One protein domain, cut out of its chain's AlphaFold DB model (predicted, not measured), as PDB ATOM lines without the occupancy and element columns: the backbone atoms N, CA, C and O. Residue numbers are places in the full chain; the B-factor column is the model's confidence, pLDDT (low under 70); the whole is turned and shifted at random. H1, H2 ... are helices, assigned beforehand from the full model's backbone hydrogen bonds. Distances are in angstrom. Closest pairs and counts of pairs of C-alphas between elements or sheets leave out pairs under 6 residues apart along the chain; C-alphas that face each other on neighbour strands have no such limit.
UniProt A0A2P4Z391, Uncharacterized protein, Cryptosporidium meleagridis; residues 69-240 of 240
ATOM      1  N   GLU A  69     150.926 176.107 155.766       85.50
ATOM      2  CA  GLU A  69     151.553 177.285 156.388       85.50
ATOM      3  C   GLU A  69     150.572 178.055 157.287       85.50
ATOM      4  O   GLU A  69     150.985 178.784 158.186       85.50
ATOM      5  N   GLU A  70     149.265 177.931 157.046       88.56
ATOM      6  CA  GLU A  70     148.227 178.513 157.895       88.56
ATOM      7  C   GLU A  70     148.158 177.809 159.251       88.56
ATOM      8  O   GLU A  70     148.275 178.481 160.271       88.56
ATOM      9  N   THR A  71     148.083 176.475 159.286       87.56
ATOM     10  CA  THR A  71     148.092 175.712 160.546       87.56
ATOM     11  C   THR A  71     149.376 175.937 161.338       87.56
ATOM     12  O   THR A  71     149.330 176.089 162.555       87.56
ATOM     13  N   LEU A  72     150.525 176.023 160.660       87.44
ATOM     14  CA  LEU A  72     151.792 176.333 161.321       87.44
ATOM     15  C   LEU A  72     151.797 177.737 161.946       87.44
ATOM     16  O   LEU A  72     152.289 177.909 163.062       87.44
ATOM     17  N   ARG A  73     151.261 178.741 161.242       89.31
ATOM     18  CA  ARG A  73     151.111 180.097 161.789       89.31
ATOM     19  C   ARG A  73     150.151 180.110 162.969       89.31
ATOM     20  O   ARG A  73     150.527 180.626 164.014       89.31
ATOM     21  N   GLN A  74     148.998 179.454 162.842       90.69
ATOM     22  CA  GLN A  74     148.024 179.347 163.924       90.69
ATOM     23  C   GLN A  74     148.638 178.720 165.178       90.69
ATOM     24  O   GLN A  74     148.467 179.262 166.263       90.69
ATOM     25  N   LEU A  75     149.414 177.640 165.035       90.62
ATOM     26  CA  LEU A  75     150.108 177.022 166.165       90.62
ATOM     27  C   LEU A  75     151.049 178.008 166.863       90.62
ATOM     28  O   LEU A  75     151.098 178.067 168.087       90.62
ATOM     29  N   ARG A  76     151.822 178.777 166.091       90.38
ATOM     30  CA  ARG A  76     152.770 179.761 166.632       90.38
ATOM     31  C   ARG A  76     152.053 180.919 167.323       90.38
ATOM     32  O   ARG A  76     152.504 181.352 168.380       90.38
ATOM     33  N   ASP A  77     150.934 181.373 166.767       91.69
ATOM     34  CA  ASP A  77     150.102 182.428 167.348       91.69
ATOM     35  C   ASP A  77     149.426 181.951 168.647       91.69
ATOM     36  O   ASP A  77     149.457 182.653 169.665       91.69
ATOM     37  N   ASP A  78     148.907 180.721 168.652       91.31
ATOM     38  CA  ASP A  78     148.333 180.041 169.821       91.31
ATOM     39  C   ASP A  78     149.368 179.821 170.940       91.31
ATOM     40  O   ASP A  78     149.014 179.751 172.118       91.31
ATOM     41  N   LEU A  79     150.651 179.736 170.582       90.31
ATOM     42  CA  LEU A  79     151.779 179.605 171.503       90.31
ATOM     43  C   LEU A  79     152.486 180.935 171.785       90.31
ATOM     44  O   LEU A  79     153.570 180.925 172.369       90.31
ATOM     45  N   SER A  80     151.911 182.072 171.399       91.25
ATOM     46  CA  SER A  80     152.488 183.388 171.687       91.25
ATOM     47  C   SER A  80     152.591 183.664 173.193       91.25
ATOM     48  O   SER A  80     151.831 183.132 174.005       91.25
ATOM     49  N   ASP A  81     153.508 184.558 173.579       90.44
ATOM     50  CA  ASP A  81     153.694 184.971 174.977       90.44
ATOM     51  C   ASP A  81     152.402 185.492 175.628       90.44
ATOM     52  O   ASP A  81     152.222 185.370 176.840       90.44
ATOM     53  N   GLU A  82     151.519 186.116 174.843       92.56
ATOM     54  CA  GLU A  82     150.210 186.585 175.299       92.56
ATOM     55  C   GLU A  82     149.297 185.401 175.630       92.56
ATOM     56  O   GLU A  82     148.861 185.276 176.772       92.56
ATOM     57  N   LYS A  83     149.125 184.459 174.697       93.12
ATOM     58  CA  LYS A  83     148.299 183.260 174.906       93.12
ATOM     59  C   LYS A  83     148.803 182.371 176.035       93.12
ATOM     60  O   LYS A  83     148.008 181.846 176.812       93.12
ATOM     61  N   GLN A  84     150.117 182.250 176.190       91.94
ATOM     62  CA  GLN A  84     150.712 181.538 177.321       91.94
ATOM     63  C   GLN A  84     150.394 182.212 178.664       91.94
ATOM     64  O   GLN A  84     150.149 181.526 179.660       91.94
ATOM     65  N   LYS A  85     150.411 183.552 178.721       91.44
ATOM     66  CA  LYS A  85     150.036 184.304 179.929       91.44
ATOM     67  C   LYS A  85     148.551 184.161 180.224       91.44
ATOM     68  O   LYS A  85     148.216 183.950 181.386       91.44
ATOM     69  N   ASP A  86     147.697 184.251 179.210       93.31
ATOM     70  CA  ASP A  86     146.252 184.059 179.352       93.31
ATOM     71  C   ASP A  86     145.951 182.666 179.905       93.31
ATOM     72  O   ASP A  86     145.327 182.546 180.957       93.31
ATOM     73  N   PHE A  87     146.531 181.624 179.305       92.81
ATOM     74  CA  PHE A  87     146.370 180.250 179.776       92.81
ATOM     75  C   PHE A  87     146.847 180.064 181.225       92.81
ATOM     76  O   PHE A  87     146.158 179.449 182.041       92.81
ATOM     77  N   TYR A  88     148.001 180.635 181.589       91.19
ATOM     78  CA  TYR A  88     148.467 180.633 182.979       91.19
ATOM     79  C   TYR A  88     147.497 181.369 183.915       91.19
ATOM     80  O   TYR A  88     147.247 180.920 185.033       91.19
ATOM     81  N   ASN A  89     146.947 182.500 183.477       90.69
ATOM     82  CA  ASN A  89     146.021 183.296 184.270       90.69
ATOM     83  C   ASN A  89     144.679 182.594 184.497       90.69
ATOM     84  O   ASN A  89     144.090 182.802 185.555       90.69
ATOM     85  N   GLU A  90     144.216 181.814 183.523       90.81
ATOM     86  CA  GLU A  90     142.951 181.079 183.563       90.81
ATOM     87  C   GLU A  90     143.073 179.749 184.310       90.81
ATOM     88  O   GLU A  90     142.219 179.422 185.127       90.81
ATOM     89  N   SER A  91     144.139 178.990 184.042       87.06
ATOM     90  CA  SER A  91     144.270 177.599 184.495       87.06
ATOM     91  C   SER A  91     145.369 177.390 185.538       87.06
ATOM     92  O   SER A  91     145.376 176.374 186.220       87.06
ATOM     93  N   GLY A  92     146.330 178.312 185.651       83.38
ATOM     94  CA  GLY A  92     147.588 178.100 186.380       83.38
ATOM     95  C   GLY A  92     147.749 178.845 187.702       83.38
ATOM     96  O   GLY A  92     148.587 178.446 188.509       83.38
ATOM     97  N   LYS A  93     146.991 179.920 187.948       82.25
ATOM     98  CA  LYS A  93     147.176 180.774 189.140       82.25
ATOM     99  C   LYS A  93     146.987 180.031 190.458       82.25
ATOM    100  O   LYS A  93     147.754 180.259 191.397       82.25
ATOM    101  N   ASP A  94     146.003 179.143 190.498       87.75
ATOM    102  CA  ASP A  94     145.587 178.463 191.723       87.75
ATOM    103  C   ASP A  94     146.156 177.045 191.844       87.75
ATOM    104  O   ASP A  94     146.001 176.412 192.885       87.75
ATOM    105  N   LEU A  95     146.868 176.562 190.820       90.31
ATOM    106  CA  LEU A  95     147.488 175.242 190.853       90.31
ATOM    107  C   LEU A  95     148.676 175.206 191.816       90.31
ATOM    108  O   LEU A  95     149.558 176.075 191.812       90.31
ATOM    109  N   SER A  96     148.735 174.143 192.614       91.88
ATOM    110  CA  SER A  96     149.929 173.791 193.373       91.88
ATOM    111  C   SER A  96     151.035 173.256 192.458       91.88
ATOM    112  O   SER A  96     150.795 172.788 191.342       91.88
ATOM    113  N   LEU A  97     152.276 173.273 192.957       89.88
ATOM    114  CA  LEU A  97     153.414 172.666 192.264       89.88
ATOM    115  C   LEU A  97     153.171 171.182 191.957       89.88
ATOM    116  O   LEU A  97     153.509 170.716 190.870       89.88
ATOM    117  N   PHE A  98     152.584 170.450 192.905       90.06
ATOM    118  CA  PHE A  98     152.291 169.031 192.742       90.06
ATOM    119  C   PHE A  98     151.284 168.794 191.613       90.06
ATOM    120  O   PHE A  98     151.587 168.047 190.688       90.06
ATOM    121  N   GLU A  99     150.139 169.486 191.632       92.00
ATOM    122  CA  GLU A  99     149.106 169.344 190.596       92.00
ATOM    123  C   GLU A  99     149.654 169.697 189.211       92.00
ATOM    124  O   GLU A  99     149.545 168.898 188.284       92.00
ATOM    125  N   ALA A 100     150.335 170.841 189.082       90.56
ATOM    126  CA  ALA A 100     150.919 171.259 187.811       90.56
ATOM    127  C   ALA A 100     151.968 170.262 187.283       90.56
ATOM    128  O   ALA A 100     152.108 170.088 186.072       90.56
ATOM    129  N   THR A 101     152.715 169.607 188.176       87.81
ATOM    130  CA  THR A 101     153.734 168.621 187.796       87.81
ATOM    131  C   THR A 101     153.107 167.291 187.381       87.81
ATOM    132  O   THR A 101     153.493 166.739 186.352       87.81
ATOM    133  N   GLU A 102     152.135 166.776 188.136       88.69
ATOM    134  CA  GLU A 102     151.478 165.503 187.819       88.69
ATOM    135  C   GLU A 102     150.612 165.604 186.557       88.69
ATOM    136  O   GLU A 102     150.699 164.733 185.688       88.69
ATOM    137  N   THR A 103     149.864 166.699 186.382       90.12
ATOM    138  CA  THR A 103     149.119 166.950 185.138       90.12
ATOM    139  C   THR A 103     150.057 166.992 183.935       90.12
ATOM    140  O   THR A 103     149.767 166.367 182.913       90.12
ATOM    141  N   LEU A 104     151.205 167.670 184.057       90.31
ATOM    142  CA  LEU A 104     152.190 167.716 182.980       90.31
ATOM    143  C   LEU A 104     152.762 166.327 182.671       90.31
ATOM    144  O   LEU A 104     152.850 165.961 181.501       90.31
ATOM    145  N   LYS A 105     153.120 165.533 183.688       87.88
ATOM    146  CA  LYS A 105     153.635 164.168 183.487       87.88
ATOM    147  C   LYS A 105     152.650 163.296 182.713       87.88
ATOM    148  O   LYS A 105     153.054 162.636 181.755       87.88
ATOM    149  N   VAL A 106     151.372 163.317 183.095       89.50
ATOM    150  CA  VAL A 106     150.318 162.555 182.409       89.50
ATOM    151  C   VAL A 106     150.155 163.035 180.967       89.50
ATOM    152  O   VAL A 106     150.143 162.215 180.051       89.50
ATOM    153  N   ALA A 107     150.091 164.352 180.749       90.88
ATOM    154  CA  ALA A 107     149.945 164.926 179.413       90.88
ATOM    155  C   ALA A 107     151.119 164.561 178.496       90.88
ATOM    156  O   ALA A 107     150.899 164.151 177.355       90.88
ATOM    157  N   ILE A 108     152.354 164.650 179.002       88.19
ATOM    158  CA  ILE A 108     153.535 164.236 178.247       88.19
ATOM    159  C   ILE A 108     153.450 162.740 177.927       88.19
ATOM    160  O   ILE A 108     153.615 162.364 176.771       88.19
ATOM    161  N   HIS A 109     153.157 161.882 178.906       86.69
ATOM    162  CA  HIS A 109     153.098 160.438 178.682       86.69
ATOM    163  C   HIS A 109     152.075 160.045 177.602       86.69
ATOM    164  O   HIS A 109     152.402 159.278 176.692       86.69
ATOM    165  N   LEU A 110     150.864 160.608 177.666       88.31
ATOM    166  CA  LEU A 110     149.815 160.373 176.671       88.31
ATOM    167  C   LEU A 110     150.241 160.862 175.284       88.31
ATOM    168  O   LEU A 110     150.179 160.106 174.317       88.31
ATOM    169  N   PHE A 111     150.736 162.100 175.197       90.19
ATOM    170  CA  PHE A 111     151.175 162.681 173.932       90.19
ATOM    171  C   PHE A 111     152.301 161.868 173.285       90.19
ATOM    172  O   PHE A 111     152.245 161.567 172.095       90.19
ATOM    173  N   LEU A 112     153.319 161.499 174.065       86.56
ATOM    174  CA  LEU A 112     154.471 160.752 173.572       86.56
ATOM    175  C   LEU A 112     154.086 159.355 173.104       86.56
ATOM    176  O   LEU A 112     154.571 158.908 172.065       86.56
ATOM    177  N   THR A 113     153.199 158.687 173.834       87.88
ATOM    178  CA  THR A 113     152.690 157.371 173.442       87.88
ATOM    179  C   THR A 113     151.952 157.459 172.108       87.88
ATOM    180  O   THR A 113     152.264 156.695 171.194       87.88
ATOM    181  N   GLU A 114     151.053 158.432 171.939       88.94
ATOM    182  CA  GLU A 114     150.331 158.612 170.673       88.94
ATOM    183  C   GLU A 114     151.241 159.027 169.518       88.94
ATOM    184  O   GLU A 114     151.143 158.495 168.409       88.94
ATOM    185  N   PHE A 115     152.194 159.923 169.768       90.06
ATOM    186  CA  PHE A 115     153.132 160.330 168.732       90.06
ATOM    187  C   PHE A 115     154.003 159.147 168.277       90.06
ATOM    188  O   PHE A 115     154.153 158.918 167.074       90.06
ATOM    189  N   LYS A 116     154.486 158.313 169.210       89.12
ATOM    190  CA  LYS A 116     155.192 157.062 168.885       89.12
ATOM    191  C   LYS A 116     154.299 156.087 168.115       89.12
ATOM    192  O   LYS A 116     154.758 155.539 167.115       89.12
ATOM    193  N   ARG A 117     153.030 155.904 168.503       88.75
ATOM    194  CA  ARG A 117     152.071 155.063 167.756       88.75
ATOM    195  C   ARG A 117     151.935 155.525 166.310       88.75
ATOM    196  O   ARG A 117     152.019 154.693 165.412       88.75
ATOM    197  N   LYS A 118     151.808 156.832 166.069       89.62
ATOM    198  CA  LYS A 118     151.727 157.400 164.714       89.62
ATOM    199  C   LYS A 118     153.003 157.175 163.903       89.62
ATOM    200  O   LYS A 118     152.911 156.792 162.738       89.62
ATOM    201  N   ILE A 119     154.179 157.350 164.510       90.44
ATOM    202  CA  ILE A 119     155.462 157.065 163.848       90.44
ATOM    203  C   ILE A 119     155.547 155.584 163.458       90.44
ATOM    204  O   ILE A 119     155.893 155.258 162.320       90.44
ATOM    205  N   VAL A 120     155.219 154.682 164.389       88.94
ATOM    206  CA  VAL A 120     155.283 153.236 164.148       88.94
ATOM    207  C   VAL A 120     154.251 152.817 163.103       88.94
ATOM    208  O   VAL A 120     154.618 152.113 162.171       88.94
ATOM    209  N   ALA A 121     153.007 153.296 163.178       86.88
ATOM    210  CA  ALA A 121     151.973 152.997 162.185       86.88
ATOM    211  C   ALA A 121     152.387 153.411 160.764       86.88
ATOM    212  O   ALA A 121     152.145 152.676 159.808       86.88
ATOM    213  N   LEU A 122     153.045 154.566 160.624       88.75
ATOM    214  CA  LEU A 122     153.467 155.084 159.325       88.75
ATOM    215  C   LEU A 122     154.637 154.295 158.710       88.75
ATOM    216  O   LEU A 122     154.717 154.143 157.488       88.75
ATOM    217  N   ASN A 123     155.570 153.827 159.541       87.06
ATOM    218  CA  ASN A 123     156.780 153.136 159.084       87.06
ATOM    219  C   ASN A 123     156.644 151.610 159.064       87.06
ATOM    220  O   ASN A 123     157.305 150.942 158.270       87.06
ATOM    221  N   TYR A 124     155.747 151.071 159.883       87.38
ATOM    222  CA  TYR A 124     155.493 149.648 160.057       87.38
ATOM    223  C   TYR A 124     153.993 149.360 159.886       87.38
ATOM    224  O   TYR A 124     153.349 148.883 160.821       87.38
ATOM    225  N   PRO A 125     153.423 149.591 158.684       80.75
ATOM    226  CA  PRO A 125     151.976 149.520 158.457       80.75
ATOM    227  C   PRO A 125     151.376 148.140 158.752       80.75
ATOM    228  O   PRO A 125     150.182 148.041 158.991       80.75
ATOM    229  N   LYS A 126     152.208 147.089 158.784       80.62
ATOM    230  CA  LYS A 126     151.845 145.695 159.096       80.62
ATOM    231  C   LYS A 126     151.612 145.393 160.574       80.62
ATOM    232  O   LYS A 126     151.309 144.253 160.909       80.62
ATOM    233  N   PHE A 127     151.794 146.369 161.454       79.38
ATOM    234  CA  PHE A 127     151.670 146.175 162.892       79.38
ATOM    235  C   PHE A 127     150.481 146.954 163.442       79.38
ATOM    236  O   PHE A 127     150.318 148.147 163.192       79.38
ATOM    237  N   TYR A 128     149.671 146.278 164.253       76.88
ATOM    238  CA  TYR A 128     148.577 146.913 164.972       76.88
ATOM    239  C   TYR A 128     149.106 147.634 166.218       76.88
ATOM    240  O   TYR A 128     149.501 146.995 167.193       76.88
ATOM    241  N   VAL A 129     149.123 148.969 166.189       83.12
ATOM    242  CA  VAL A 129     149.773 149.783 167.235       83.12
ATOM    243  C   VAL A 129     148.838 150.298 168.334       83.12
ATOM    244  O   VAL A 129     149.330 150.776 169.353       83.12
ATOM    245  N   LYS A 130     147.509 150.208 168.159       78.19
ATOM    246  CA  LYS A 130     146.514 150.886 169.023       78.19
ATOM    247  C   LYS A 130     146.678 150.562 170.511       78.19
ATOM    248  O   LYS A 130     146.495 151.431 171.350       78.19
ATOM    249  N   ASN A 131     147.054 149.322 170.820       81.38
ATOM    250  CA  ASN A 131     147.161 148.821 172.192       81.38
ATOM    251  C   ASN A 131     148.615 148.614 172.640       81.38
ATOM    252  O   ASN A 131     148.851 147.920 173.624       81.38
ATOM    253  N   LEU A 132     149.592 149.147 171.900       85.69
ATOM    254  CA  LEU A 132     150.992 149.037 172.298       85.69
ATOM    255  C   LEU A 132     151.323 150.089 173.355       85.69
ATOM    256  O   LEU A 132     151.049 151.278 173.166       85.69
ATOM    257  N   GLU A 133     151.931 149.634 174.443       86.12
ATOM    258  CA  GLU A 133     152.477 150.470 175.511       86.12
ATOM    259  C   GLU A 133     153.804 151.118 175.090       86.12
ATOM    260  O   GLU A 133     154.491 150.642 174.179       86.12
ATOM    261  N   ASN A 134     154.207 152.183 175.790       82.50
ATOM    262  CA  ASN A 134     155.419 152.951 175.476       82.50
ATOM    263  C   ASN A 134     156.686 152.068 175.370       82.50
ATOM    264  O   ASN A 134     157.460 152.197 174.421       82.50
ATOM    265  N   GLU A 135     156.862 151.100 176.277       83.06
ATOM    266  CA  GLU A 135     157.992 150.154 176.243       83.06
ATOM    267  C   GLU A 135     157.992 149.245 175.003       83.06
ATOM    268  O   GLU A 135     159.047 148.867 174.492       83.06
ATOM    269  N   GLN A 136     156.811 148.881 174.498       87.94
ATOM    270  CA  GLN A 136     156.679 148.063 173.293       87.94
ATOM    271  C   GLN A 136     156.960 148.894 172.040       87.94
ATOM    272  O   GLN A 136     157.630 148.409 171.128       87.94
ATOM    273  N   LEU A 137     156.509 150.152 172.017       86.38
ATOM    274  CA  LEU A 137     156.764 151.101 170.929       86.38
ATOM    275  C   LEU A 137     158.255 151.429 170.790       86.38
ATOM    276  O   LEU A 137     158.762 151.510 169.672       86.38
ATOM    277  N   ASN A 138     158.983 151.517 171.908       81.44
ATOM    278  CA  ASN A 138     160.432 151.744 171.915       81.44
ATOM    279  C   ASN A 138     161.226 150.657 171.160       81.44
ATOM    280  O   ASN A 138     162.350 150.911 170.748       81.44
ATOM    281  N   LYS A 139     160.657 149.467 170.913       85.00
ATOM    282  CA  LYS A 139     161.314 148.403 170.126       85.00
ATOM    283  C   LYS A 139     161.351 148.686 168.621       85.00
ATOM    284  O   LYS A 139     162.133 148.061 167.912       85.00
ATOM    285  N   PHE A 140     160.500 149.590 168.138       85.44
ATOM    286  CA  PHE A 140     160.416 149.972 166.725       85.44
ATOM    287  C   PHE A 140     161.253 151.205 166.391       85.44
ATOM    288  O   PHE A 140     161.501 151.474 165.221       85.44
ATOM    289  N   LEU A 141     161.654 151.974 167.404       78.00
ATOM    290  CA  LEU A 141     162.358 153.235 167.232       78.00
ATOM    291  C   LEU A 141     163.799 153.054 167.675       78.00
ATOM    292  O   LEU A 141     164.066 152.744 168.836       78.00
ATOM    293  N   LEU A 142     164.740 153.277 166.761       74.88
ATOM    294  CA  LEU A 142     166.136 153.319 167.158       74.88
ATOM    295  C   LEU A 142     166.374 154.525 168.076       74.88
ATOM    296  O   LEU A 142     165.808 155.608 167.897       74.88
ATOM    297  N   ALA A 143     167.265 154.341 169.048       68.06
ATOM    298  CA  ALA A 143     167.624 155.369 170.017       68.06
ATOM    299  C   ALA A 143     168.351 156.578 169.405       68.06
ATOM    300  O   ALA A 143     168.671 157.491 170.135       68.06
ATOM    301  N   ASN A 144     168.635 156.614 168.103       69.69
ATOM    302  CA  ASN A 144     169.082 157.811 167.379       69.69
ATOM    303  C   ASN A 144     167.909 158.519 166.664       69.69
ATOM    304  O   ASN A 144     167.874 159.743 166.595       69.69
ATOM    305  N   GLN A 145     166.911 157.768 166.187       77.69
ATOM    306  CA  GLN A 145     165.744 158.300 165.471       77.69
ATOM    307  C   GLN A 145     164.790 159.078 166.381       77.69
ATOM    308  O   GLN A 145     164.196 160.071 165.959       77.69
ATOM    309  N   GLY A 146     164.662 158.666 167.647       77.12
ATOM    310  CA  GLY A 146     163.854 159.387 168.637       77.12
ATOM    311  C   GLY A 146     164.223 160.875 168.776       77.12
ATOM    312  O   GLY A 146     163.322 161.693 168.926       77.12
ATOM    313  N   ALA A 147     165.499 161.252 168.619       76.62
ATOM    314  CA  ALA A 147     165.980 162.635 168.704       76.62
ATOM    315  C   ALA A 147     165.410 163.438 167.570       76.62
ATOM    316  O   ALA A 147     165.013 164.575 167.762       76.62
ATOM    317  N   TYR A 148     165.441 162.864 166.375       82.56
ATOM    318  CA  TYR A 148     165.019 163.538 165.164       82.56
ATOM    319  C   TYR A 148     163.507 163.771 165.203       82.56
ATOM    320  O   TYR A 148     163.048 164.881 164.930       82.56
ATOM    321  N   TYR A 149     162.741 162.776 165.661       86.19
ATOM    322  CA  TYR A 149     161.309 162.939 165.912       86.19
ATOM    323  C   TYR A 149     161.020 163.948 167.024       86.19
ATOM    324  O   TYR A 149     160.141 164.791 166.869       86.19
ATOM    325  N   TYR A 150     161.779 163.938 168.114       83.12
ATOM    326  CA  TYR A 150     161.620 164.920 169.179       83.12
ATOM    327  C   TYR A 150     162.002 166.345 168.730       83.12
ATOM    328  O   TYR A 150     161.267 167.302 168.963       83.12
ATOM    329  N   TYR A 151     163.109 166.488 168.003       83.62
ATOM    330  CA  TYR A 151     163.574 167.748 167.433       83.62
ATOM    331  C   TYR A 151     162.539 168.342 166.474       83.62
ATOM    332  O   TYR A 151     162.377 169.560 166.435       83.62
ATOM    333  N   SER A 152     161.785 167.502 165.755       88.44
ATOM    334  CA  SER A 152     160.699 167.974 164.891       88.44
ATOM    335  C   SER A 152     159.667 168.825 165.643       88.44
ATOM    336  O   SER A 152     159.213 169.822 165.090       88.44
ATOM    337  N   LEU A 153     159.373 168.519 166.914       87.75
ATOM    338  CA  LEU A 153     158.483 169.315 167.767       87.75
ATOM    339  C   LEU A 153     159.084 170.681 168.101       87.75
ATOM    340  O   LEU A 153     158.399 171.696 167.984       87.75
ATOM    341  N   ILE A 154     160.365 170.708 168.480       85.00
ATOM    342  CA  ILE A 154     161.091 171.946 168.802       85.00
ATOM    343  C   ILE A 154     161.142 172.866 167.581       85.00
ATOM    344  O   ILE A 154     160.846 174.056 167.691       85.00
ATOM    345  N   ASP A 155     161.512 172.308 166.430       84.69
ATOM    346  CA  ASP A 155     161.672 173.043 165.177       84.69
ATOM    347  C   ASP A 155     160.323 173.557 164.654       84.69
ATOM    348  O   ASP A 155     160.211 174.715 164.254       84.69
ATOM    349  N   LEU A 156     159.273 172.727 164.719       86.88
ATOM    350  CA  LEU A 156     157.926 173.087 164.278       86.88
ATOM    351  C   LEU A 156     157.330 174.224 165.120       86.88
ATOM    352  O   LEU A 156     156.916 175.254 164.582       86.88
ATOM    353  N   ALA A 157     157.317 174.049 166.442       82.38
ATOM    354  CA  ALA A 157     156.738 175.014 167.372       82.38
ATOM    355  C   ALA A 157     157.675 176.199 167.678       82.38
ATOM    356  O   ALA A 157     157.300 177.093 168.431       82.38
ATOM    357  N   ASN A 158     158.880 176.226 167.090       82.88
ATOM    358  CA  ASN A 158     159.902 177.251 167.312       82.88
ATOM    359  C   ASN A 158     160.187 177.491 168.810       82.88
ATOM    360  O   ASN A 158     160.260 178.624 169.292       82.88
ATOM    361  N   ILE A 159     160.328 176.403 169.569       81.56
ATOM    362  CA  ILE A 159     160.531 176.467 171.019       81.56
ATOM    363  C   ILE A 159     161.988 176.829 171.291       81.56
ATOM    364  O   ILE A 159     162.882 176.002 171.125       81.56
ATOM    365  N   GLN A 160     162.238 178.043 171.772       77.19
ATOM    366  CA  GLN A 160     163.587 178.485 172.160       77.19
ATOM    367  C   GLN A 160     163.897 178.255 173.647       77.19
ATOM    368  O   GLN A 160     165.037 178.397 174.088       77.19
ATOM    369  N   ASP A 161     162.883 177.895 174.432       80.62
ATOM    370  CA  ASP A 161     162.989 177.741 175.876       80.62
ATOM    371  C   ASP A 161     163.620 176.398 176.264       80.62
ATOM    372  O   ASP A 161     162.975 175.348 176.220       80.62
ATOM    373  N   ILE A 162     164.884 176.433 176.694       75.81
ATOM    374  CA  ILE A 162     165.641 175.228 177.062       75.81
ATOM    375  C   ILE A 162     164.980 174.421 178.190       75.81
ATOM    376  O   ILE A 162     165.104 173.202 178.213       75.81
ATOM    377  N   THR A 163     164.234 175.055 179.102       76.25
ATOM    378  CA  THR A 163     163.542 174.331 180.179       76.25
ATOM    379  C   THR A 163     162.407 173.477 179.622       76.25
ATOM    380  O   THR A 163     162.262 172.325 180.020       76.25
ATOM    381  N   VAL A 164     161.627 174.015 178.678       80.75
ATOM    382  CA  VAL A 164     160.552 173.265 178.007       80.75
ATOM    383  C   VAL A 164     161.142 172.110 177.200       80.75
ATOM    384  O   VAL A 164     160.633 170.993 177.268       80.75
ATOM    385  N   GLN A 165     162.260 172.351 176.509       79.50
ATOM    386  CA  GLN A 165     162.972 171.299 175.782       79.50
ATOM    387  C   GLN A 165     163.428 170.170 176.726       79.50
ATOM    388  O   GLN A 165     163.162 168.995 176.491       79.50
ATOM    389  N   MET A 166     164.053 170.522 177.852       75.38
ATOM    390  CA  MET A 166     164.506 169.544 178.844       75.38
ATOM    391  C   MET A 166     163.354 168.736 179.453       75.38
ATOM    392  O   MET A 166     163.464 167.517 179.572       75.38
ATOM    393  N   LEU A 167     162.243 169.391 179.809       76.62
ATOM    394  CA  LEU A 167     161.067 168.720 180.372       76.62
ATOM    395  C   LEU A 167     160.503 167.667 179.416       76.62
ATOM    396  O   LEU A 167     160.248 166.541 179.830       76.62
ATOM    397  N   LEU A 168     160.347 168.015 178.140       77.50
ATOM    398  CA  LEU A 168     159.793 167.103 177.143       77.50
ATOM    399  C   LEU A 168     160.743 165.940 176.819       77.50
ATOM    400  O   LEU A 168     160.308 164.800 176.672       77.50
ATOM    401  N   ALA A 169     162.042 166.213 176.719       73.38
ATOM    402  CA  ALA A 169     163.027 165.202 176.366       73.38
ATOM    403  C   ALA A 169     163.269 164.162 177.469       73.38
ATOM    404  O   ALA A 169     163.442 162.981 177.161       73.38
ATOM    405  N   ARG A 170     163.227 164.564 178.751       68.94
ATOM    406  CA  ARG A 170     163.308 163.625 179.889       68.94
ATOM    407  C   ARG A 170     162.236 162.545 179.814       68.94
ATOM    408  O   ARG A 170     162.470 161.420 180.235       68.94
ATOM    409  N   SER A 171     161.077 162.879 179.261       69.06
ATOM    410  CA  SER A 171     159.954 161.956 179.148       69.06
ATOM    411  C   SER A 171     160.000 161.057 177.913       69.06
ATOM    412  O   SER A 171     159.218 160.115 177.833       69.06
ATOM    413  N   TRP A 172     160.904 161.308 176.958       69.25
ATOM    414  CA  TRP A 172     161.126 160.403 175.822       69.25
ATOM    415  C   TRP A 172     162.046 159.217 176.192       69.25
ATOM    416  O   TRP A 172     162.305 158.372 175.342       69.25
ATOM    417  N   ASP A 173     162.502 159.109 177.449       62.66
ATOM    418  CA  ASP A 173     163.490 158.126 177.948       62.66
ATOM    419  C   ASP A 173     164.907 158.308 177.363       62.66
ATOM    420  O   ASP A 173     165.672 157.355 177.226       62.66
ATOM    421  N   TRP A 174     165.268 159.537 176.978       58.69
ATOM    422  CA  TRP A 174     166.440 159.801 176.131       58.69
ATOM    423  C   TRP A 174     167.725 160.223 176.843       58.69
ATOM    424  O   TRP A 174     168.806 160.048 176.288       58.69
ATOM    425  N   SER A 175     167.655 160.756 178.062       51.66
ATOM    426  CA  SER A 175     168.874 161.081 178.804       51.66
ATOM    427  C   SER A 175     168.681 160.960 180.303       51.66
ATOM    428  O   SER A 175     167.731 161.503 180.868       51.66
ATOM    429  N   ILE A 176     169.657 160.329 180.947       52.16
ATOM    430  CA  ILE A 176     169.784 160.309 182.405       52.16
ATOM    431  C   ILE A 176     170.223 161.702 182.907       52.16
ATOM    432  O   ILE A 176     169.854 162.100 184.011       52.16
ATOM    433  N   GLU A 177     170.932 162.478 182.069       58.91
ATOM    434  CA  GLU A 177     171.524 163.771 182.427       58.91
ATOM    435  C   GLU A 177     171.185 164.909 181.446       58.91
ATOM    436  O   GLU A 177     171.289 164.782 180.227       58.91
ATOM    437  N   ASP A 178     170.853 166.077 182.003       59.38
ATOM    438  CA  ASP A 178     170.388 167.265 181.273       59.38
ATOM    439  C   ASP A 178     171.443 167.884 180.323       59.38
ATOM    440  O   ASP A 178     171.102 168.566 179.351       59.38
ATOM    441  N   GLN A 179     172.740 167.672 180.592       65.19
ATOM    442  CA  GLN A 179     173.830 168.237 179.784       65.19
ATOM    443  C   GLN A 179     174.006 167.527 178.440       65.19
ATOM    444  O   GLN A 179     174.249 168.198 177.433       65.19
ATOM    445  N   ASP A 180     173.862 166.204 178.411       66.50
ATOM    446  CA  ASP A 180     174.014 165.412 177.189       66.50
ATOM    447  C   ASP A 180     172.866 165.681 176.225       66.50
ATOM    448  O   ASP A 180     173.090 165.932 175.041       66.50
ATOM    449  N   LEU A 181     171.648 165.790 176.754       65.25
ATOM    450  CA  LEU A 181     170.491 166.206 175.979       65.25
ATOM    451  C   LEU A 181     170.695 167.574 175.317       65.25
ATOM    452  O   LEU A 181     170.419 167.752 174.129       65.25
ATOM    453  N   ARG A 182     171.174 168.560 176.084       68.44
ATOM    454  CA  ARG A 182     171.411 169.906 175.554       68.44
ATOM    455  C   ARG A 182     172.457 169.887 174.441       68.44
ATOM    456  O   ARG A 182     172.296 170.614 173.462       68.44
ATOM    457  N   ARG A 183     173.512 169.076 174.580       74.12
ATOM    458  CA  ARG A 183     174.521 168.889 173.527       74.12
ATOM    459  C   ARG A 183     173.917 168.248 172.286       74.12
ATOM    460  O   ARG A 183     174.149 168.767 171.205       74.12
ATOM    461  N   GLU A 184     173.106 167.207 172.432       71.44
ATOM    462  CA  GLU A 184     172.465 166.536 171.296       71.44
ATOM    463  C   GLU A 184     171.505 167.453 170.529       71.44
ATOM    464  O   GLU A 184     171.593 167.548 169.306       71.44
ATOM    465  N   ILE A 185     170.660 168.224 171.222       69.81
ATOM    466  CA  ILE A 185     169.778 169.212 170.570       69.81
ATOM    467  C   ILE A 185     170.601 170.231 169.767       69.81
ATOM    468  O   ILE A 185     170.261 170.554 168.627       69.81
ATOM    469  N   VAL A 186     171.696 170.729 170.349       74.44
ATOM    470  CA  VAL A 186     172.610 171.670 169.685       74.44
ATOM    471  C   VAL A 186     173.316 171.007 168.498       74.44
ATOM    472  O   VAL A 186     173.382 171.608 167.431       74.44
ATOM    473  N   ASN A 187     173.775 169.763 168.636       74.81
ATOM    474  CA  ASN A 187     174.417 169.001 167.564       74.81
ATOM    475  C   ASN A 187     173.469 168.787 166.375       74.81
ATOM    476  O   ASN A 187     173.883 168.935 165.224       74.81
ATOM    477  N   ILE A 188     172.193 168.487 166.628       73.19
ATOM    478  CA  ILE A 188     171.184 168.339 165.573       73.19
ATOM    479  C   ILE A 188     170.948 169.685 164.877       73.19
ATOM    480  O   ILE A 188     171.043 169.768 163.649       73.19
ATOM    481  N   ARG A 189     170.699 170.746 165.658       72.56
ATOM    482  CA  ARG A 189     170.394 172.093 165.152       72.56
ATOM    483  C   ARG A 189     171.543 172.703 164.349       72.56
ATOM    484  O   ARG A 189     171.326 173.205 163.248       72.56
ATOM    485  N   ASP A 190     172.747 172.668 164.915       70.38
ATOM    486  CA  ASP A 190     173.906 173.429 164.437       70.38
ATOM    487  C   ASP A 190     174.877 172.559 163.622       70.38
ATOM    488  O   ASP A 190     175.616 173.074 162.785       70.38
ATOM    489  N   GLY A 191     174.873 171.240 163.836       65.12
ATOM    490  CA  GLY A 191     175.737 170.283 163.143       65.12
ATOM    491  C   GLY A 191     175.039 169.580 161.979       65.12
ATOM    492  O   GLY A 191     175.462 169.725 160.834       65.12
ATOM    493  N   ILE A 192     173.964 168.835 162.259       65.62
ATOM    494  CA  ILE A 192     173.312 167.945 161.278       65.62
ATOM    495  C   ILE A 192     172.518 168.727 160.224       65.62
ATOM    496  O   ILE A 192     172.529 168.346 159.055       65.62
ATOM    497  N   ILE A 193     171.837 169.813 160.604       65.44
ATOM    498  CA  ILE A 193     170.983 170.579 159.676       65.44
ATOM    499  C   ILE A 193     171.795 171.541 158.797       65.44
ATOM    500  O   ILE A 193     171.419 171.778 157.649       65.44
ATOM    501  N   ALA A 194     172.889 172.103 159.315       58.09
ATOM    502  CA  ALA A 194     173.650 173.142 158.621       58.09
ATOM    503  C   ALA A 194     174.813 172.608 157.764       58.09
ATOM    504  O   ALA A 194     175.130 173.227 156.750       58.09
ATOM    505  N   ASN A 195     175.437 171.480 158.134       51.41
ATOM    506  CA  ASN A 195     176.652 170.997 157.471       51.41
ATOM    507  C   ASN A 195     176.412 169.721 156.646       51.41
ATOM    508  O   ASN A 195     176.057 168.655 157.138       51.41
ATOM    509  N   THR A 196     176.633 169.878 155.347       50.41
ATOM    510  CA  THR A 196     176.478 168.922 154.245       50.41
ATOM    511  C   THR A 196     177.407 167.694 154.315       50.41
ATOM    512  O   THR A 196     178.587 167.855 154.613       50.41
ATOM    513  N   LEU A 197     176.890 166.528 153.865       47.78
ATOM    514  CA  LEU A 197     177.587 165.296 153.399       47.78
ATOM    515  C   LEU A 197     177.845 164.129 154.389       47.78
ATOM    516  O   LEU A 197     178.936 163.567 154.400       47.78
ATOM    517  N   HIS A 198     176.835 163.643 155.120       53.84
ATOM    518  CA  HIS A 198     176.908 162.312 155.758       53.84
ATOM    519  C   HIS A 198     175.624 161.493 155.569       53.84
ATOM    520  O   HIS A 198     174.534 162.048 155.498       53.84
ATOM    521  N   CYS A 199     175.744 160.162 155.523       55.28
ATOM    522  CA  CYS A 199     174.622 159.215 155.424       55.28
ATOM    523  C   CYS A 199     173.579 159.369 156.549       55.28
ATOM    524  O   CYS A 199     172.398 159.138 156.319       55.28
ATOM    525  N   PHE A 200     173.989 159.842 157.730       61.19
ATOM    526  CA  PHE A 200     173.084 160.158 158.842       61.19
ATOM    527  C   PHE A 200     172.189 161.383 158.582       61.19
ATOM    528  O   PHE A 200     171.175 161.553 159.250       61.19
ATOM    529  N   HIS A 201     172.519 162.232 157.602       72.94
ATOM    530  CA  HIS A 201     171.733 163.425 157.281       72.94
ATOM    531  C   HIS A 201     170.404 163.081 156.602       72.94
ATOM    532  O   HIS A 201     169.386 163.682 156.929       72.94
ATOM    533  N   SER A 202     170.391 162.117 155.673       75.06
ATOM    534  CA  SER A 202     169.156 161.744 154.974       75.06
ATOM    535  C   SER A 202     168.147 161.108 155.925       75.06
ATOM    536  O   SER A 202     166.978 161.472 155.884       75.06
ATOM    537  N   GLU A 203     168.613 160.229 156.815       78.94
ATOM    538  CA  GLU A 203     167.774 159.609 157.845       78.94
ATOM    539  C   GLU A 203     167.257 160.653 158.844       78.94
ATOM    540  O   GLU A 203     166.060 160.708 159.117       78.94
ATOM    541  N   ALA A 204     168.129 161.539 159.340       79.25
ATOM    542  CA  ALA A 204     167.720 162.597 160.256       79.25
ATOM    543  C   ALA A 204     166.675 163.529 159.633       79.25
ATOM    544  O   ALA A 204     165.668 163.848 160.263       79.25
ATOM    545  N   LEU A 205     166.892 163.947 158.384       80.75
ATOM    546  CA  LEU A 205     165.969 164.819 157.668       80.75
ATOM    547  C   LEU A 205     164.632 164.122 157.384       80.75
ATOM    548  O   LEU A 205     163.586 164.756 157.517       80.75
ATOM    549  N   GLU A 206     164.653 162.834 157.037       83.69
ATOM    550  CA  GLU A 206     163.445 162.021 156.864       83.69
ATOM    551  C   GLU A 206     162.649 161.936 158.171       83.69
ATOM    552  O   GLU A 206     161.468 162.282 158.187       83.69
ATOM    553  N   CYS A 207     163.295 161.585 159.289       86.19
ATOM    554  CA  CYS A 207     162.642 161.535 160.596       86.19
ATOM    555  C   CYS A 207     162.098 162.904 161.032       86.19
ATOM    556  O   CYS A 207     160.962 162.979 161.498       86.19
ATOM    557  N   ILE A 208     162.865 163.989 160.866       86.06
ATOM    558  CA  ILE A 208     162.422 165.345 161.228       86.06
ATOM    559  C   ILE A 208     161.197 165.744 160.406       86.06
ATOM    560  O   ILE A 208     160.212 166.224 160.966       86.06
ATOM    561  N   ASN A 209     161.239 165.548 159.089       84.94
ATOM    562  CA  ASN A 209     160.134 165.928 158.216       84.94
ATOM    563  C   ASN A 209     158.890 165.079 158.501       84.94
ATOM    564  O   ASN A 209     157.810 165.639 158.707       84.94
ATOM    565  N   THR A 210     159.070 163.763 158.655       88.00
ATOM    566  CA  THR A 210     157.984 162.849 159.017       88.00
ATOM    567  C   THR A 210     157.388 163.238 160.368       88.00
ATOM    568  O   THR A 210     156.169 163.260 160.537       88.00
ATOM    569  N   GLY A 211     158.233 163.599 161.336       90.88
ATOM    570  CA  GLY A 211     157.805 164.108 162.631       90.88
ATOM    571  C   GLY A 211     156.942 165.360 162.494       90.88
ATOM    572  O   GLY A 211     155.835 165.387 163.023       90.88
ATOM    573  N   LYS A 212     157.367 166.350 161.698       88.94
ATOM    574  CA  LYS A 212     156.567 167.558 161.423       88.94
ATOM    575  C   LYS A 212     155.224 167.235 160.775       88.94
ATOM    576  O   LYS A 212     154.213 167.820 161.160       88.94
ATOM    577  N   LEU A 213     155.214 166.319 159.803       89.25
ATOM    578  CA  LEU A 213     153.998 165.858 159.135       89.25
ATOM    579  C   LEU A 213     152.992 165.327 160.151       89.25
ATOM    580  O   LEU A 213     151.852 165.782 160.188       89.25
ATOM    581  N   LEU A 214     153.437 164.415 161.013       90.50
ATOM    582  CA  LEU A 214     152.600 163.809 162.041       90.50
ATOM    583  C   LEU A 214     152.159 164.825 163.102       90.50
ATOM    584  O   LEU A 214     150.980 164.870 163.444       90.50
ATOM    585  N   LEU A 215     153.061 165.680 163.584       90.12
ATOM    586  CA  LEU A 215     152.760 166.670 164.621       90.12
ATOM    587  C   LEU A 215     151.721 167.705 164.182       90.12
ATOM    588  O   LEU A 215     150.874 168.087 164.986       90.12
ATOM    589  N   LEU A 216     151.718 168.117 162.911       87.88
ATOM    590  CA  LEU A 216     150.694 169.031 162.393       87.88
ATOM    591  C   LEU A 216     149.306 168.387 162.317       87.88
ATOM    592  O   LEU A 216     148.300 169.073 162.482       87.88
ATOM    593  N   THR A 217     149.230 167.062 162.168       86.31
ATOM    594  CA  THR A 217     147.958 166.336 162.337       86.31
ATOM    595  C   THR A 217     147.511 166.222 163.798       86.31
ATOM    596  O   THR A 217     146.378 165.831 164.062       86.31
ATOM    597  N   MET A 218     148.386 166.581 164.742       88.19
ATOM    598  CA  MET A 218     148.158 166.596 166.191       88.19
ATOM    599  C   MET A 218     148.170 168.028 166.753       88.19
ATOM    600  O   MET A 218     148.500 168.214 167.924       88.19
ATOM    601  N   HIS A 219     147.836 169.036 165.935       88.00
ATOM    602  CA  HIS A 219     147.912 170.465 166.276       88.00
ATOM    603  C   HIS A 219     147.432 170.788 167.700       88.00
ATOM    604  O   HIS A 219     148.175 171.360 168.497       88.00
ATOM    605  N   GLU A 220     146.210 170.372 168.039       88.44
ATOM    606  CA  GLU A 220     145.621 170.653 169.348       88.44
ATOM    607  C   GLU A 220     146.399 169.988 170.484       88.44
ATOM    608  O   GLU A 220     146.670 170.627 171.498       88.44
ATOM    609  N   SER A 221     146.806 168.731 170.321       90.56
ATOM    610  CA  SER A 221     147.588 168.007 171.327       90.56
ATOM    611  C   SER A 221     148.955 168.656 171.551       90.56
ATOM    612  O   SER A 221     149.385 168.801 172.695       90.56
ATOM    613  N   VAL A 222     149.613 169.102 170.474       91.69
ATOM    614  CA  VAL A 222     150.879 169.851 170.536       91.69
ATOM    615  C   VAL A 222     150.689 171.162 171.295       91.69
ATOM    616  O   VAL A 222     151.446 171.446 172.224       91.69
ATOM    617  N   LYS A 223     149.659 171.939 170.947       91.88
ATOM    618  CA  LYS A 223     149.342 173.199 171.625       91.88
ATOM    619  C   LYS A 223     149.144 172.997 173.126       91.88
ATOM    620  O   LYS A 223     149.816 173.649 173.925       91.88
ATOM    621  N   HIS A 224     148.253 172.083 173.512       91.56
ATOM    622  CA  HIS A 224     147.941 171.834 174.921       91.56
ATOM    623  C   HIS A 224     149.169 171.372 175.707       91.56
ATOM    624  O   HIS A 224     149.416 171.879 176.801       91.56
ATOM    625  N   LEU A 225     149.972 170.465 175.143       93.00
ATOM    626  CA  LEU A 225     151.209 170.003 175.766       93.00
ATOM    627  C   LEU A 225     152.156 171.168 176.075       93.00
ATOM    628  O   LEU A 225     152.660 171.282 177.191       93.00
ATOM    629  N   LEU A 226     152.388 172.043 175.097       92.31
ATOM    630  CA  LEU A 226     153.340 173.142 175.232       92.31
ATOM    631  C   LEU A 226     152.844 174.237 176.181       92.31
ATOM    632  O   LEU A 226     153.640 174.772 176.957       92.31
ATOM    633  N   LEU A 227     151.538 174.515 176.188       92.69
ATOM    634  CA  LEU A 227     150.918 175.398 177.176       92.69
ATOM    635  C   LEU A 227     151.046 174.835 178.598       92.69
ATOM    636  O   LEU A 227     151.399 175.580 179.514       92.69
ATOM    637  N   LEU A 228     150.848 173.526 178.786       93.38
ATOM    638  CA  LEU A 228     151.065 172.864 180.077       93.38
ATOM    639  C   LEU A 228     152.534 172.930 180.511       93.38
ATOM    640  O   LEU A 228     152.803 173.267 181.661       93.38
ATOM    641  N   CYS A 229     153.495 172.700 179.606       91.31
ATOM    642  CA  CYS A 229     154.918 172.878 179.921       91.31
ATOM    643  C   CYS A 229     155.212 174.298 180.430       91.31
ATOM    644  O   CYS A 229     155.926 174.477 181.423       91.31
ATOM    645  N   TYR A 230     154.650 175.309 179.763       90.75
ATOM    646  CA  TYR A 230     154.804 176.706 180.157       90.75
ATOM    647  C   TYR A 230     154.167 177.006 181.513       90.75
ATOM    648  O   TYR A 230     154.789 177.663 182.356       90.75
ATOM    649  N   LEU A 231     152.953 176.504 181.740       92.25
ATOM    650  CA  LEU A 231     152.235 176.639 183.001       92.25
ATOM    651  C   LEU A 231     153.060 176.052 184.146       92.25
ATOM    652  O   LEU A 231     153.347 176.764 185.109       92.25
ATOM    653  N   THR A 232     153.499 174.798 184.035       90.25
ATOM    654  CA  THR A 232     154.257 174.128 185.099       90.25
ATOM    655  C   THR A 232     155.561 174.862 185.387       90.25
ATOM    656  O   THR A 232     155.890 175.096 186.549       90.25
ATOM    657  N   LYS A 233     156.260 175.347 184.350       89.75
ATOM    658  CA  LYS A 233     157.439 176.209 184.518       89.75
ATOM    659  C   LYS A 233     157.125 177.472 185.329       89.75
ATOM    660  O   LYS A 233     157.923 177.865 186.180       89.75
ATOM    661  N   LYS A 234     156.002 178.142 185.057       90.69
ATOM    662  CA  LYS A 234     155.593 179.354 185.785       90.69
ATOM    663  C   LYS A 234     155.212 179.054 187.232       90.69
ATOM    664  O   LYS A 234     155.584 179.830 188.107       90.69
ATOM    665  N   VAL A 235     154.528 177.938 187.482       88.75
ATOM    666  CA  VAL A 235     154.180 177.487 188.837       88.75
ATOM    667  C   VAL A 235     155.442 177.194 189.653       88.75
ATOM    668  O   VAL A 235     155.551 177.699 190.768       88.75
ATOM    669  N   ILE A 236     156.423 176.478 189.083       85.12
ATOM    670  CA  ILE A 236     157.728 176.216 189.723       85.12
ATOM    671  C   ILE A 236     158.413 177.534 190.106       85.12
ATOM    672  O   ILE A 236     158.748 177.742 191.268       85.12
ATOM    673  N   LYS A 237     158.535 178.469 189.155       86.25
ATOM    674  CA  LYS A 237     159.202 179.763 189.375       86.25
ATOM    675  C   LYS A 237     158.534 180.673 190.407       86.25
ATOM    676  O   LYS A 237     159.163 181.624 190.840       86.25
ATOM    677  N   ARG A 238     157.262 180.454 190.756       81.94
ATOM    678  CA  ARG A 238     156.580 181.240 191.801       81.94
ATOM    679  C   ARG A 238     157.060 180.863 193.207       81.94
ATOM    680  O   ARG A 238     156.848 181.636 194.135       81.94
ATOM    681  N   GLN A 239     157.588 179.652 193.377       64.44
ATOM    682  CA  GLN A 239     157.973 179.108 194.680       64.44
ATOM    683  C   GLN A 239     159.467 179.284 195.001       64.44
ATOM    684  O   GLN A 239     159.860 179.004 196.133       64.44
ATOM    685  N   GLU A 240     160.262 179.747 194.032       54.69
ATOM    686  CA  GLU A 240     161.664 180.173 194.184       54.69
ATOM    687  C   GLU A 240     161.752 181.681 194.460       54.69
ATOM    688  O   GLU A 240     162.594 182.071 195.301       54.69
TER     689      GLU A 240
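Overview. This is residues 69 to 240 of the 240 residues of an uncharacterized protein of Cryptosporidium meleagridis (UniProt A0A2P4Z391). Two long helices, H3 and H9, run side by side in opposite ways, and H2 crosses H9 on the side away from H3. H5 and H6 lie between this pair and H7, while H8 crosses H5 and reaches the later part of H3; H1 meets the first part of H9, and little H4 packs on H3. The printed part has 172 residues with nine named helices, H1 to H9 in chain order, and no named strand: its class is all helix, with mostly crossed packing. It is compact, with a radius of gyration of the C-alphas of 16.4 A and spans of 48 by 39 by 37 A; residues 194 to 199 stick out.

Along the chain. H1, residues 69 to 78, begins at C-alpha 69, (151.553, 177.285, 156.388). H2 is residues 81 to 92. H3, residues 97 to 123, is 38.6 A long and begins at C-alpha 97, (153.414, 172.666, 192.264). H4 is residues 134 to 137, H5 residues 145 to 157 and H6 residues 162 to 170. H7, residues 178 to 192, is 20.2 A long; H8, residues 199 to 216, is 26.8 A. H9, residues 219 to 238, is 29.0 A long and ends at C-alpha 238, (156.580, 181.240, 191.801).

Arrangement. The hub is H9, touching H1, H2, H3 and H6. H9 and H3 run opposite ways at a shallow tilt of 28 degrees; their closest C-alphas, of Thr 232 and Ala 100, are 5.2 A apart. With residues 227 to 235 alone H9 touches H2, only just about perpendicular at 73 degrees, closest at C-alphas 231 and 88, 5.5 A. H9 touches H6 with residues 226 to 233 alone, at a steep tilt of 66 degrees, closest at C-alphas 229 and 164, 6.0 A. With residues 219 to 223 alone it touches H1, closest at C-alphas 223 and 75, 6.7 A. H5 and H8 touch at a steep tilt of 50 degrees, the C-alphas of Ser 152 and Ile 208 being closest at 4.8 A. H7 touches H5, closest at C-alphas 185 and 151, 7.1 A, and is apart from H3 and H9. H3 touches H4 with residues 113 to 120 alone, closest at C-alphas 113 and 134, 5.6 A. Each O i to N i+4 pair is within hydrogen-bond range in H1, H2, H3, H6, H7 and H9, against 7 of 9 in H5 and 13 of 14 in H8; H4 is too short for such a pair.

Size, cuts and confidence. The C-alphas farthest apart, of Asp 94 and Leu 197, are 51.6 A apart. The printed part has no cut and no long link, and ends at residue 240, the chain's last. The mean pLDDT of the printed part is 81.7; among the residues under 70 are 170 to 182 and 191 to 200.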